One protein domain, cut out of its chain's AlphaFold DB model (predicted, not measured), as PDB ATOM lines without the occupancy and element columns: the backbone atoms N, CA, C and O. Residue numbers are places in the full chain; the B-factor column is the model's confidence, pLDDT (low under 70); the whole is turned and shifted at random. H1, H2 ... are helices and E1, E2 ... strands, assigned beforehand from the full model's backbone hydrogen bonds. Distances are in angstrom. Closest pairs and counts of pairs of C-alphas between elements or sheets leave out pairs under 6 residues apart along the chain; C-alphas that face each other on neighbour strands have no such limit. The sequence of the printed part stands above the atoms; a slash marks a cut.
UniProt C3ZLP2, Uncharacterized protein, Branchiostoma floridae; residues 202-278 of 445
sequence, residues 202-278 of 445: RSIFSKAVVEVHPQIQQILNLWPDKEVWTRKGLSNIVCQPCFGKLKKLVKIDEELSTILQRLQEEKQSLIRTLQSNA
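This is residues 202 to 278 of the 445 residues of an uncharacterized protein of Branchiostoma floridae (UniProt C3ZLP2). One long helix, H4, makes the length, its residues 255 to 278 sticking out as an arm from a small head in which the short helices H1 and H2 and the strand E1 gather near H4's other end, while residues 227 to 233, of which 227 to 231 belong to the short helix H3, stick out from that head as a loop of their own. The printed part has 77 residues, ordered H1, H2, H3, E1, H4, and is mostly helix. It is extended, with a radius of gyration of the C-alphas of 18.8 A and spans of 60 by 25 by 16 A.

H4, residues 240 to 278, only just touches H2, residues 213 to 220, with 3 pairs of C-alphas within 8 A, about perpendicular at 80 degrees. Their closest C-alphas, of Gln 215 and Val 250, are 6.4 A apart. H1, residues 207 to 210, and H3, residues 226 to 231, are apart from H4. E1, residues 237 to 239, pairs with no named strand; residues 202 to 203 pair antiparallel with 237 to 238. Every O i to N i+4 pair is within hydrogen-bond range in H2 and H3, and 34 of 35 in H4; H1 is too short for one.

H4 runs 57.2 A from C-alpha 240 at (141.803, 226.445, 135.434) to C-alpha 278 at (146.965, 169.541, 133.955). H2 measures 10.4 A, H3 8.6 A, E1 6.8 A and H1 4.8 A.

The farthest C-alphas, of Gly 233 and Asn 277, are 60.5 A apart. The printed part has no cut. Residues 212 and 222 to 224 have pLDDT under 70.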
ATOM      1  N   ARG A 202     143.641 227.207 141.001       90.50
ATOM      2  CA  ARG A 202     143.480 226.334 142.170       90.50
ATOM      3  C   ARG A 202     144.838 226.064 142.799       90.50
ATOM      4  O   ARG A 202     145.817 225.820 142.095       90.50
ATOM      5  N   SER A 203     144.898 226.126 144.128       89.12
ATOM      6  CA  SER A 203     146.050 225.603 144.864       89.12
ATOM      7  C   SER A 203     146.022 224.084 144.776       89.12
ATOM      8  O   SER A 203     144.980 223.475 145.033       89.12
ATOM      9  N   ILE A 204     147.160 223.476 144.459       85.81
ATOM     10  CA  ILE A 204     147.295 222.015 144.384       85.81
ATOM     11  C   ILE A 204     147.110 221.332 145.751       85.81
ATOM     12  O   ILE A 204     146.816 220.147 145.814       85.81
ATOM     13  N   PHE A 205     147.188 222.108 146.838       84.25
ATOM     14  CA  PHE A 205     146.922 221.680 148.215       84.25
ATOM     15  C   PHE A 205     145.528 222.113 148.726       84.25
ATOM     16  O   PHE A 205     145.295 222.148 149.934       84.25
ATOM     17  N   SER A 206     144.601 222.515 147.846       85.88
ATOM     18  CA  SER A 206     143.214 222.834 148.233       85.88
ATOM     19  C   SER A 206     142.333 221.580 148.249       85.88
ATOM     20  O   SER A 206     142.551 220.678 147.448       85.88
ATOM     21  N   LYS A 207     141.314 221.518 149.123       79.31
ATOM     22  CA  LYS A 207     140.465 220.315 149.307       79.31
ATOM     23  C   LYS A 207     139.881 219.760 147.993       79.31
ATOM     24  O   LYS A 207     139.964 218.567 147.755       79.31
ATOM     25  N   ALA A 208     139.425 220.635 147.092       72.38
ATOM     26  CA  ALA A 208     138.902 220.264 145.768       72.38
ATOM     27  C   ALA A 208     139.969 219.780 144.754       72.38
ATOM     28  O   ALA A 208     139.647 219.493 143.604       72.38
ATOM     29  N   VAL A 209     141.249 219.751 145.144       71.69
ATOM     30  CA  VAL A 209     142.335 219.048 144.439       71.69
ATOM     31  C   VAL A 209     142.799 217.827 145.245       71.69
ATOM     32  O   VAL A 209     143.254 216.868 144.641       71.69
ATOM     33  N   VAL A 210     142.603 217.801 146.573       71.19
ATOM     34  CA  VAL A 210     142.850 216.624 147.435       71.19
ATOM     35  C   VAL A 210     141.980 215.420 147.043       71.19
ATOM     36  O   VAL A 210     142.442 214.292 147.143       71.19
ATOM     37  N   GLU A 211     140.779 215.634 146.502       72.19
ATOM     38  CA  GLU A 211     139.967 214.558 145.895       72.19
ATOM     39  C   GLU A 211     140.668 213.883 144.699       72.19
ATOM     40  O   GLU A 211     140.545 212.682 144.505       72.19
ATOM     41  N   VAL A 212     141.441 214.652 143.926       67.94
ATOM     42  CA  VAL A 212     142.160 214.218 142.709       67.94
ATOM     43  C   VAL A 212     143.622 213.828 143.020       67.94
ATOM     44  O   VAL A 212     144.358 213.302 142.187       67.94
ATOM     45  N   HIS A 213     144.081 214.118 144.239       70.75
ATOM     46  CA  HIS A 213     145.475 214.035 144.670       70.75
ATOM     47  C   HIS A 213     146.073 212.621 144.631       70.75
ATOM     48  O   HIS A 213     147.216 212.524 144.187       70.75
ATOM     49  N   PRO A 214     145.371 211.526 145.002       76.38
ATOM     50  CA  PRO A 214     145.947 210.180 144.923       76.38
ATOM     51  C   PRO A 214     146.369 209.807 143.495       76.38
ATOM     52  O   PRO A 214     147.484 209.333 143.281       76.38
ATOM     53  N   GLN A 215     145.522 210.110 142.507       73.50
ATOM     54  CA  GLN A 215     145.804 209.838 141.094       73.50
ATOM     55  C   GLN A 215     146.895 210.773 140.557       73.50
ATOM     56  O   GLN A 215     147.804 210.335 139.858       73.50
ATOM     57  N   ILE A 216     146.891 212.054 140.946       73.44
ATOM     58  CA  ILE A 216     147.965 213.000 140.591       73.44
ATOM     59  C   ILE A 216     149.325 212.536 141.152       73.44
ATOM     60  O   ILE A 216     150.335 212.629 140.450       73.44
ATOM     61  N   GLN A 217     149.363 211.999 142.377       79.50
ATOM     62  CA  GLN A 217     150.569 211.411 142.970       79.50
ATOM     63  C   GLN A 217     151.048 210.176 142.194       79.50
ATOM     64  O   GLN A 217     152.245 210.071 141.915       79.50
ATOM     65  N   GLN A 218     150.137 209.274 141.812       77.31
ATOM     66  CA  GLN A 218     150.448 208.079 141.017       77.31
ATOM     67  C   GLN A 218     150.976 208.432 139.617       77.31
ATOM     68  O   GLN A 218     152.012 207.909 139.207       77.31
ATOM     69  N   ILE A 219     150.320 209.361 138.914       71.56
ATOM     70  CA  ILE A 219     150.693 209.795 137.559       71.56
ATOM     71  C   ILE A 219     152.072 210.472 137.555       71.56
ATOM     72  O   ILE A 219     152.912 210.165 136.709       71.56
ATOM     73  N   LEU A 220     152.334 211.385 138.496       74.38
ATOM     74  CA  LEU A 220     153.576 212.171 138.499       74.38
ATOM     75  C   LEU A 220     154.745 211.486 139.223       74.38
ATOM     76  O   LEU A 220     155.883 211.912 139.039       74.38
ATOM     77  N   ASN A 221     154.491 210.464 140.054       73.62
ATOM     78  CA  ASN A 221     155.475 209.788 140.925       73.62
ATOM     79  C   ASN A 221     156.309 210.740 141.817       73.62
ATOM     80  O   ASN A 221     157.347 210.365 142.364       73.62
ATOM     81  N   LEU A 222     155.862 211.989 141.965       66.69
ATOM     82  CA  LEU A 222     156.603 213.090 142.564       66.69
ATOM     83  C   LEU A 222     155.638 213.982 143.338       66.69
ATOM     84  O   LEU A 222     155.055 214.906 142.777       66.69
ATOM     85  N   TRP A 223     155.504 213.733 144.640       65.62
ATOM     86  CA  TRP A 223     154.864 214.695 145.532       65.62
ATOM     87  C   TRP A 223     155.443 214.668 146.949       65.62
ATOM     88  O   TRP A 223     154.890 214.021 147.835       65.62
ATOM     89  N   PRO A 224     156.583 215.348 147.177       60.34
ATOM     90  CA  PRO A 224     157.059 215.600 148.529       60.34
ATOM     91  C   PRO A 224     156.138 216.606 149.241       60.34
ATOM     92  O   PRO A 224     155.394 217.346 148.590       60.34
ATOM     93  N   ASP A 225     156.221 216.666 150.572       79.06
ATOM     94  CA  ASP A 225     155.380 217.529 151.408       79.06
ATOM     95  C   ASP A 225     155.301 218.984 150.942       79.06
ATOM     96  O   ASP A 225     156.251 219.542 150.387       79.06
ATOM     97  N   LYS A 226     154.184 219.641 151.278       81.00
ATOM     98  CA  LYS A 226     153.928 221.068 151.015       81.00
ATOM     99  C   LYS A 226     155.123 221.961 151.374       81.00
ATOM    100  O   LYS A 226     155.430 222.900 150.639       81.00
ATOM    101  N   GLU A 227     155.817 221.666 152.473       81.94
ATOM    102  CA  GLU A 227     157.036 222.378 152.867       81.94
ATOM    103  C   GLU A 227     158.208 222.164 151.912       81.94
ATOM    104  O   GLU A 227     158.901 223.118 151.578       81.94
ATOM    105  N   VAL A 228     158.454 220.926 151.485       83.44
ATOM    106  CA  VAL A 228     159.558 220.565 150.586       83.44
ATOM    107  C   VAL A 228     159.280 221.086 149.175       83.44
ATOM    108  O   VAL A 228     160.188 221.592 148.518       83.44
ATOM    109  N   TRP A 229     158.020 221.042 148.738       82.19
ATOM    110  CA  TRP A 229     157.550 221.670 147.503       82.19
ATOM    111  C   TRP A 229     157.815 223.184 147.515       82.19
ATOM    112  O   TRP A 229     158.393 223.726 146.572       82.19
ATOM    113  N   THR A 230     157.476 223.848 148.626       80.88
ATOM    114  CA  THR A 230     157.715 225.288 148.822       80.88
ATOM    115  C   THR A 230     159.214 225.607 148.924       80.88
ATOM    116  O   THR A 230     159.676 226.543 148.276       80.88
ATOM    117  N   ARG A 231     160.004 224.800 149.650       85.25
ATOM    118  CA  ARG A 231     161.474 224.928 149.754       85.25
ATOM    119  C   ARG A 231     162.187 224.775 148.406       85.25
ATOM    120  O   ARG A 231     163.229 225.386 148.210       85.25
ATOM    121  N   LYS A 232     161.629 224.003 147.466       84.56
ATOM    122  CA  LYS A 232     162.136 223.881 146.085       84.56
ATOM    123  C   LYS A 232     161.710 225.029 145.157       84.56
ATOM    124  O   LYS A 232     162.028 224.983 143.972       84.56
ATOM    125  N   GLY A 233     160.971 226.029 145.647       85.56
ATOM    126  CA  GLY A 233     160.474 227.147 144.835       85.56
ATOM    127  C   GLY A 233     159.447 226.746 143.767       85.56
ATOM    128  O   GLY A 233     159.136 227.544 142.882       85.56
ATOM    129  N   LEU A 234     158.916 225.520 143.824       85.88
ATOM    130  CA  LEU A 234     157.950 225.021 142.850       85.88
ATOM    131  C   LEU A 234     156.591 225.690 143.067       85.88
ATOM    132  O   LEU A 234     156.116 225.813 144.198       85.88
ATOM    133  N   SER A 235     155.928 226.078 141.973       88.44
ATOM    134  CA  SER A 235     154.586 226.657 142.062       88.44
ATOM    135  C   SER A 235     153.621 225.685 142.739       88.44
ATOM    136  O   SER A 235     153.544 224.506 142.386       88.44
ATOM    137  N   ASN A 236     152.855 226.198 143.699       90.25
ATOM    138  CA  ASN A 236     151.781 225.476 144.372       90.25
ATOM    139  C   ASN A 236     150.407 225.704 143.707       90.25
ATOM    140  O   ASN A 236     149.367 225.462 144.324       90.25
ATOM    141  N   ILE A 237     150.386 226.200 142.464       91.56
ATOM    142  CA  ILE A 237     149.185 226.684 141.781       91.56
ATOM    143  C   ILE A 237     149.064 226.110 140.364       91.56
ATOM    144  O   ILE A 237     150.025 226.062 139.596       91.56
ATOM    145  N   VAL A 238     147.835 225.754 139.989       92.94
ATOM    146  CA  VAL A 238     147.451 225.317 138.640       92.94
ATOM    147  C   VAL A 238     146.339 226.223 138.108       92.94
ATOM    148  O   VAL A 238     145.361 226.498 138.806       92.94
ATOM    149  N   CYS A 239     146.475 226.707 136.871       94.12
ATOM    150  CA  CYS A 239     145.428 227.495 136.217       94.12
ATOM    151  C   CYS A 239     144.250 226.609 135.770       94.12
ATOM    152  O   CYS A 239     144.433 225.433 135.441       94.12
ATOM    153  N   GLN A 240     143.042 227.180 135.727       93.00
ATOM    154  CA  GLN A 240     141.803 226.445 135.434       93.00
ATOM    155  C   GLN A 240     141.866 225.554 134.159       93.00
ATOM    156  O   GLN A 240     141.434 224.404 134.255       93.00
ATOM    157  N   PRO A 241     142.459 225.964 133.010       94.06
ATOM    158  CA  PRO A 241     142.573 225.089 131.831       94.06
ATOM    159  C   PRO A 241     143.458 223.852 132.049       94.06
ATOM    160  O   PRO A 241     143.135 222.760 131.582       94.06
ATOM    161  N   CYS A 242     144.562 223.993 132.791       93.81
ATOM    162  CA  CYS A 242     145.426 222.862 133.134       93.81
ATOM    163  C   CYS A 242     144.747 221.918 134.132       93.81
ATOM    164  O   CYS A 242     144.889 220.707 134.000       93.81
ATOM    165  N   PHE A 243     143.960 222.446 135.076       91.94
ATOM    166  CA  PHE A 243     143.152 221.621 135.979       91.94
ATOM    167  C   PHE A 243     142.062 220.837 135.225       91.94
ATOM    168  O   PHE A 243     141.855 219.658 135.501       91.94
ATOM    169  N   GLY A 244     141.426 221.445 134.215       92.75
ATOM    170  CA  GLY A 244     140.480 220.758 133.329       92.75
ATOM    171  C   GLY A 244     141.117 219.587 132.570       92.75
ATOM    172  O   GLY A 244     140.586 218.477 132.598       92.75
ATOM    173  N   LYS A 245     142.297 219.798 131.964       93.69
ATOM    174  CA  LYS A 245     143.071 218.715 131.324       93.69
ATOM    175  C   LYS A 245     143.483 217.624 132.319       93.69
ATOM    176  O   LYS A 245     143.379 216.446 131.995       93.69
ATOM    177  N   LEU A 246     143.886 217.994 133.535       89.12
ATOM    178  CA  LEU A 246     144.253 217.037 134.582       89.12
ATOM    179  C   LEU A 246     143.062 216.159 135.002       89.12
ATOM    180  O   LEU A 246     143.220 214.948 135.119       89.12
ATOM    181  N   LYS A 247     141.855 216.731 135.129       90.56
ATOM    182  CA  LYS A 247     140.636 215.955 135.416       90.56
ATOM    183  C   LYS A 247     140.256 214.997 134.273       90.56
ATOM    184  O   LYS A 247     139.801 213.894 134.560       90.56
ATOM    185  N   LYS A 248     140.480 215.367 132.999       93.50
ATOM    186  CA  LYS A 248     140.341 214.424 131.865       93.50
ATOM    187  C   LYS A 248     141.311 213.240 132.003       93.50
ATOM    188  O   LYS A 248     140.882 212.099 131.883       93.50
ATOM    189  N   LEU A 249     142.595 213.510 132.268       89.69
ATOM    190  CA  LEU A 249     143.633 212.474 132.389       89.69
ATOM    191  C   LEU A 249     143.337 211.479 133.518       89.69
ATOM    192  O   LEU A 249     143.496 210.281 133.322       89.69
ATOM    193  N   VAL A 250     142.849 211.961 134.661       89.25
ATOM    194  CA  VAL A 250     142.497 211.107 135.806       89.25
ATOM    195  C   VAL A 250     141.351 210.141 135.488       89.25
ATOM    196  O   VAL A 250     141.447 208.969 135.829       89.25
ATOM    197  N   LYS A 251     140.318 210.577 134.751       91.50
ATOM    198  CA  LYS A 251     139.241 209.674 134.300       91.50
ATOM    199  C   LYS A 251     139.759 208.576 133.358       91.50
ATOM    200  O   LYS A 251     139.311 207.439 133.428       91.50
ATOM    201  N   ILE A 252     140.724 208.908 132.496       91.56
ATOM    202  CA  ILE A 252     141.376 207.930 131.607       91.56
ATOM    203  C   ILE A 252     142.202 206.924 132.429       91.56
ATOM    204  O   ILE A 252     142.197 205.738 132.118       91.56
ATOM    205  N   ASP A 253     142.869 207.367 133.496       89.75
ATOM    206  CA  ASP A 253     143.647 206.507 134.399       89.75
ATOM    207  C   ASP A 253     142.757 205.536 135.211       89.75
ATOM    208  O   ASP A 253     143.082 204.353 135.345       89.75
ATOM    209  N   GLU A 254     141.577 205.987 135.659       90.25
ATOM    210  CA  GLU A 254     140.528 205.142 136.263       90.25
ATOM    211  C   GLU A 254     140.007 204.073 135.277       90.25
ATOM    212  O   GLU A 254     139.889 202.888 135.619       90.25
ATOM    213  N   GLU A 255     139.734 204.462 134.028       94.94
ATOM    214  CA  GLU A 255     139.277 203.555 132.965       94.94
ATOM    215  C   GLU A 255     140.352 202.520 132.591       94.94
ATOM    216  O   GLU A 255     140.057 201.321 132.521       94.94
ATOM    217  N   LEU A 256     141.608 202.948 132.431       93.94
ATOM    218  CA  LEU A 256     142.750 202.067 132.165       93.94
ATOM    219  C   LEU A 256     143.010 201.103 133.327       93.94
ATOM    220  O   LEU A 256     143.198 199.908 133.090       93.94
ATOM    221  N   SER A 257     142.946 201.572 134.574       92.69
ATOM    222  CA  SER A 257     143.060 200.719 135.766       92.69
ATOM    223  C   SER A 257     141.972 199.638 135.790       92.69
ATOM    224  O   SER A 257     142.255 198.465 136.044       92.69
ATOM    225  N   THR A 258     140.740 199.998 135.418       96.44
ATOM    226  CA  THR A 258     139.599 199.069 135.322       96.44
ATOM    227  C   THR A 258     139.748 198.060 134.170       96.44
ATOM    228  O   THR A 258     139.224 196.943 134.234       96.44
ATOM    229  N   ILE A 259     140.457 198.408 133.092       97.38
ATOM    230  CA  ILE A 259     140.812 197.473 132.007       97.38
ATOM    231  C   ILE A 259     141.934 196.525 132.461       97.38
ATOM    232  O   ILE A 259     141.813 195.310 132.296       97.38
ATOM    233  N   LEU A 260     142.988 197.052 133.092       96.62
ATOM    234  CA  LEU A 260     144.112 196.262 133.606       96.62
ATOM    235  C   LEU A 260     143.670 195.238 134.660       96.62
ATOM    236  O   LEU A 260     144.135 194.098 134.616       96.62
ATOM    237  N   GLN A 261     142.749 195.603 135.557       97.81
ATOM    238  CA  GLN A 261     142.172 194.683 136.543       97.81
ATOM    239  C   GLN A 261     141.473 193.489 135.867       97.81
ATOM    240  O   GLN A 261     141.773 192.339 136.184       97.81
ATOM    241  N   ARG A 262     140.613 193.744 134.870       97.94
ATOM    242  CA  ARG A 262     139.910 192.684 134.121       97.94
ATOM    243  C   ARG A 262     140.876 191.759 133.377       97.94
ATOM    244  O   ARG A 262     140.736 190.543 133.462       97.94
ATOM    245  N   LEU A 263     141.913 192.304 132.739       98.00
ATOM    246  CA  LEU A 263     142.954 191.499 132.079       98.00
ATOM    247  C   LEU A 263     143.757 190.635 133.072       98.00
ATOM    248  O   LEU A 263     144.170 189.522 132.736       98.00
ATOM    249  N   GLN A 264     143.966 191.105 134.308       98.00
ATOM    250  CA  GLN A 264     144.568 190.288 135.369       98.00
ATOM    251  C   GLN A 264     143.627 189.166 135.832       98.00
ATOM    252  O   GLN A 264     144.080 188.035 136.020       98.00
ATOM    253  N   GLU A 265     142.330 189.435 135.967       98.25
ATOM    254  CA  GLU A 265     141.322 188.435 136.337       98.25
ATOM    255  C   GLU A 265     141.152 187.352 135.261       98.25
ATOM    256  O   GLU A 265     141.166 186.162 135.588       98.25
ATOM    257  N   GLU A 266     141.103 187.727 133.979       98.31
ATOM    258  CA  GLU A 266     141.104 186.787 132.850       98.31
ATOM    259  C   GLU A 266     142.369 185.921 132.830       98.31
ATOM    260  O   GLU A 266     142.284 184.694 132.714       98.31
ATOM    261  N   LYS A 267     143.548 186.529 133.025       97.94
ATOM    262  CA  LYS A 267     144.821 185.804 133.142       97.94
ATOM    263  C   LYS A 267     144.789 184.785 134.285       97.94
ATOM    264  O   LYS A 267     145.209 183.644 134.093       97.94
ATOM    265  N   GLN A 268     144.275 185.163 135.457       98.25
ATOM    266  CA  GLN A 268     144.144 184.247 136.596       98.25
ATOM    267  C   GLN A 268     143.105 183.145 136.338       98.25
ATOM    268  O   GLN A 268     143.325 182.001 136.733       98.25
ATOM    269  N   SER A 269     142.010 183.451 135.640       97.88
ATOM    270  CA  SER A 269     141.015 182.459 135.212       97.88
ATOM    271  C   SER A 269     141.641 181.402 134.293       97.88
ATOM    272  O   SER A 269     141.576 180.207 134.587       97.88
ATOM    273  N   LEU A 270     142.369 181.835 133.256       97.88
ATOM    274  CA  LEU A 270     143.089 180.946 132.337       97.88
ATOM    275  C   LEU A 270     144.131 180.075 133.058       97.88
ATOM    276  O   LEU A 270     144.228 178.883 132.767       97.88
ATOM    277  N   ILE A 271     144.871 180.630 134.026       97.38
ATOM    278  CA  ILE A 271     145.824 179.862 134.848       97.38
ATOM    279  C   ILE A 271     145.105 178.744 135.621       97.38
ATOM    280  O   ILE A 271     145.575 177.605 135.598       97.38
ATOM    281  N   ARG A 272     143.947 179.021 136.240       97.56
ATOM    282  CA  ARG A 272     143.151 177.997 136.947       97.56
ATOM    283  C   ARG A 272     142.668 176.898 135.998       97.56
ATOM    284  O   ARG A 272     142.817 175.724 136.329       97.56
ATOM    285  N   THR A 273     142.156 177.247 134.814       97.19
ATOM    286  CA  THR A 273     141.708 176.265 133.804       97.19
ATOM    287  C   THR A 273     142.857 175.387 133.300       97.19
ATOM    288  O   THR A 273     142.697 174.182 133.106       97.19
ATOM    289  N   LEU A 274     144.049 175.958 133.110       96.31
ATOM    290  CA  LEU A 274     145.234 175.185 132.735       96.31
ATOM    291  C   LEU A 274     145.681 174.250 133.868       96.31
ATOM    292  O   LEU A 274     146.027 173.099 133.604       96.31
ATOM    293  N   GLN A 275     145.615 174.700 135.124       95.69
ATOM    294  CA  GLN A 275     145.938 173.884 136.299       95.69
ATOM    295  C   GLN A 275     144.935 172.743 136.534       95.69
ATOM    296  O   GLN A 275     145.364 171.639 136.867       95.69
ATOM    297  N   SER A 276     143.629 172.956 136.317       95.81
ATOM    298  CA  SER A 276     142.636 171.873 136.391       95.81
ATOM    299  C   SER A 276     142.868 170.829 135.299       95.81
ATOM    300  O   SER A 276     142.903 169.634 135.588       95.81
ATOM    301  N   ASN A 277     143.120 171.269 134.064       94.06
ATOM    302  CA  ASN A 277     143.342 170.371 132.928       94.06
ATOM    303  C   ASN A 277     144.674 169.606 133.045       94.06
ATOM    304  O   ASN A 277     144.768 168.455 132.626       94.06
ATOM    305  N   ALA A 278     145.694 170.205 133.665       92.81
ATOM    306  CA  ALA A 278     146.965 169.541 133.955       92.81
ATOM    307  C   ALA A 278     146.875 168.477 135.068       92.81
ATOM    308  O   ALA A 278     147.801 167.676 135.197       92.81
TER     309      ALA A 278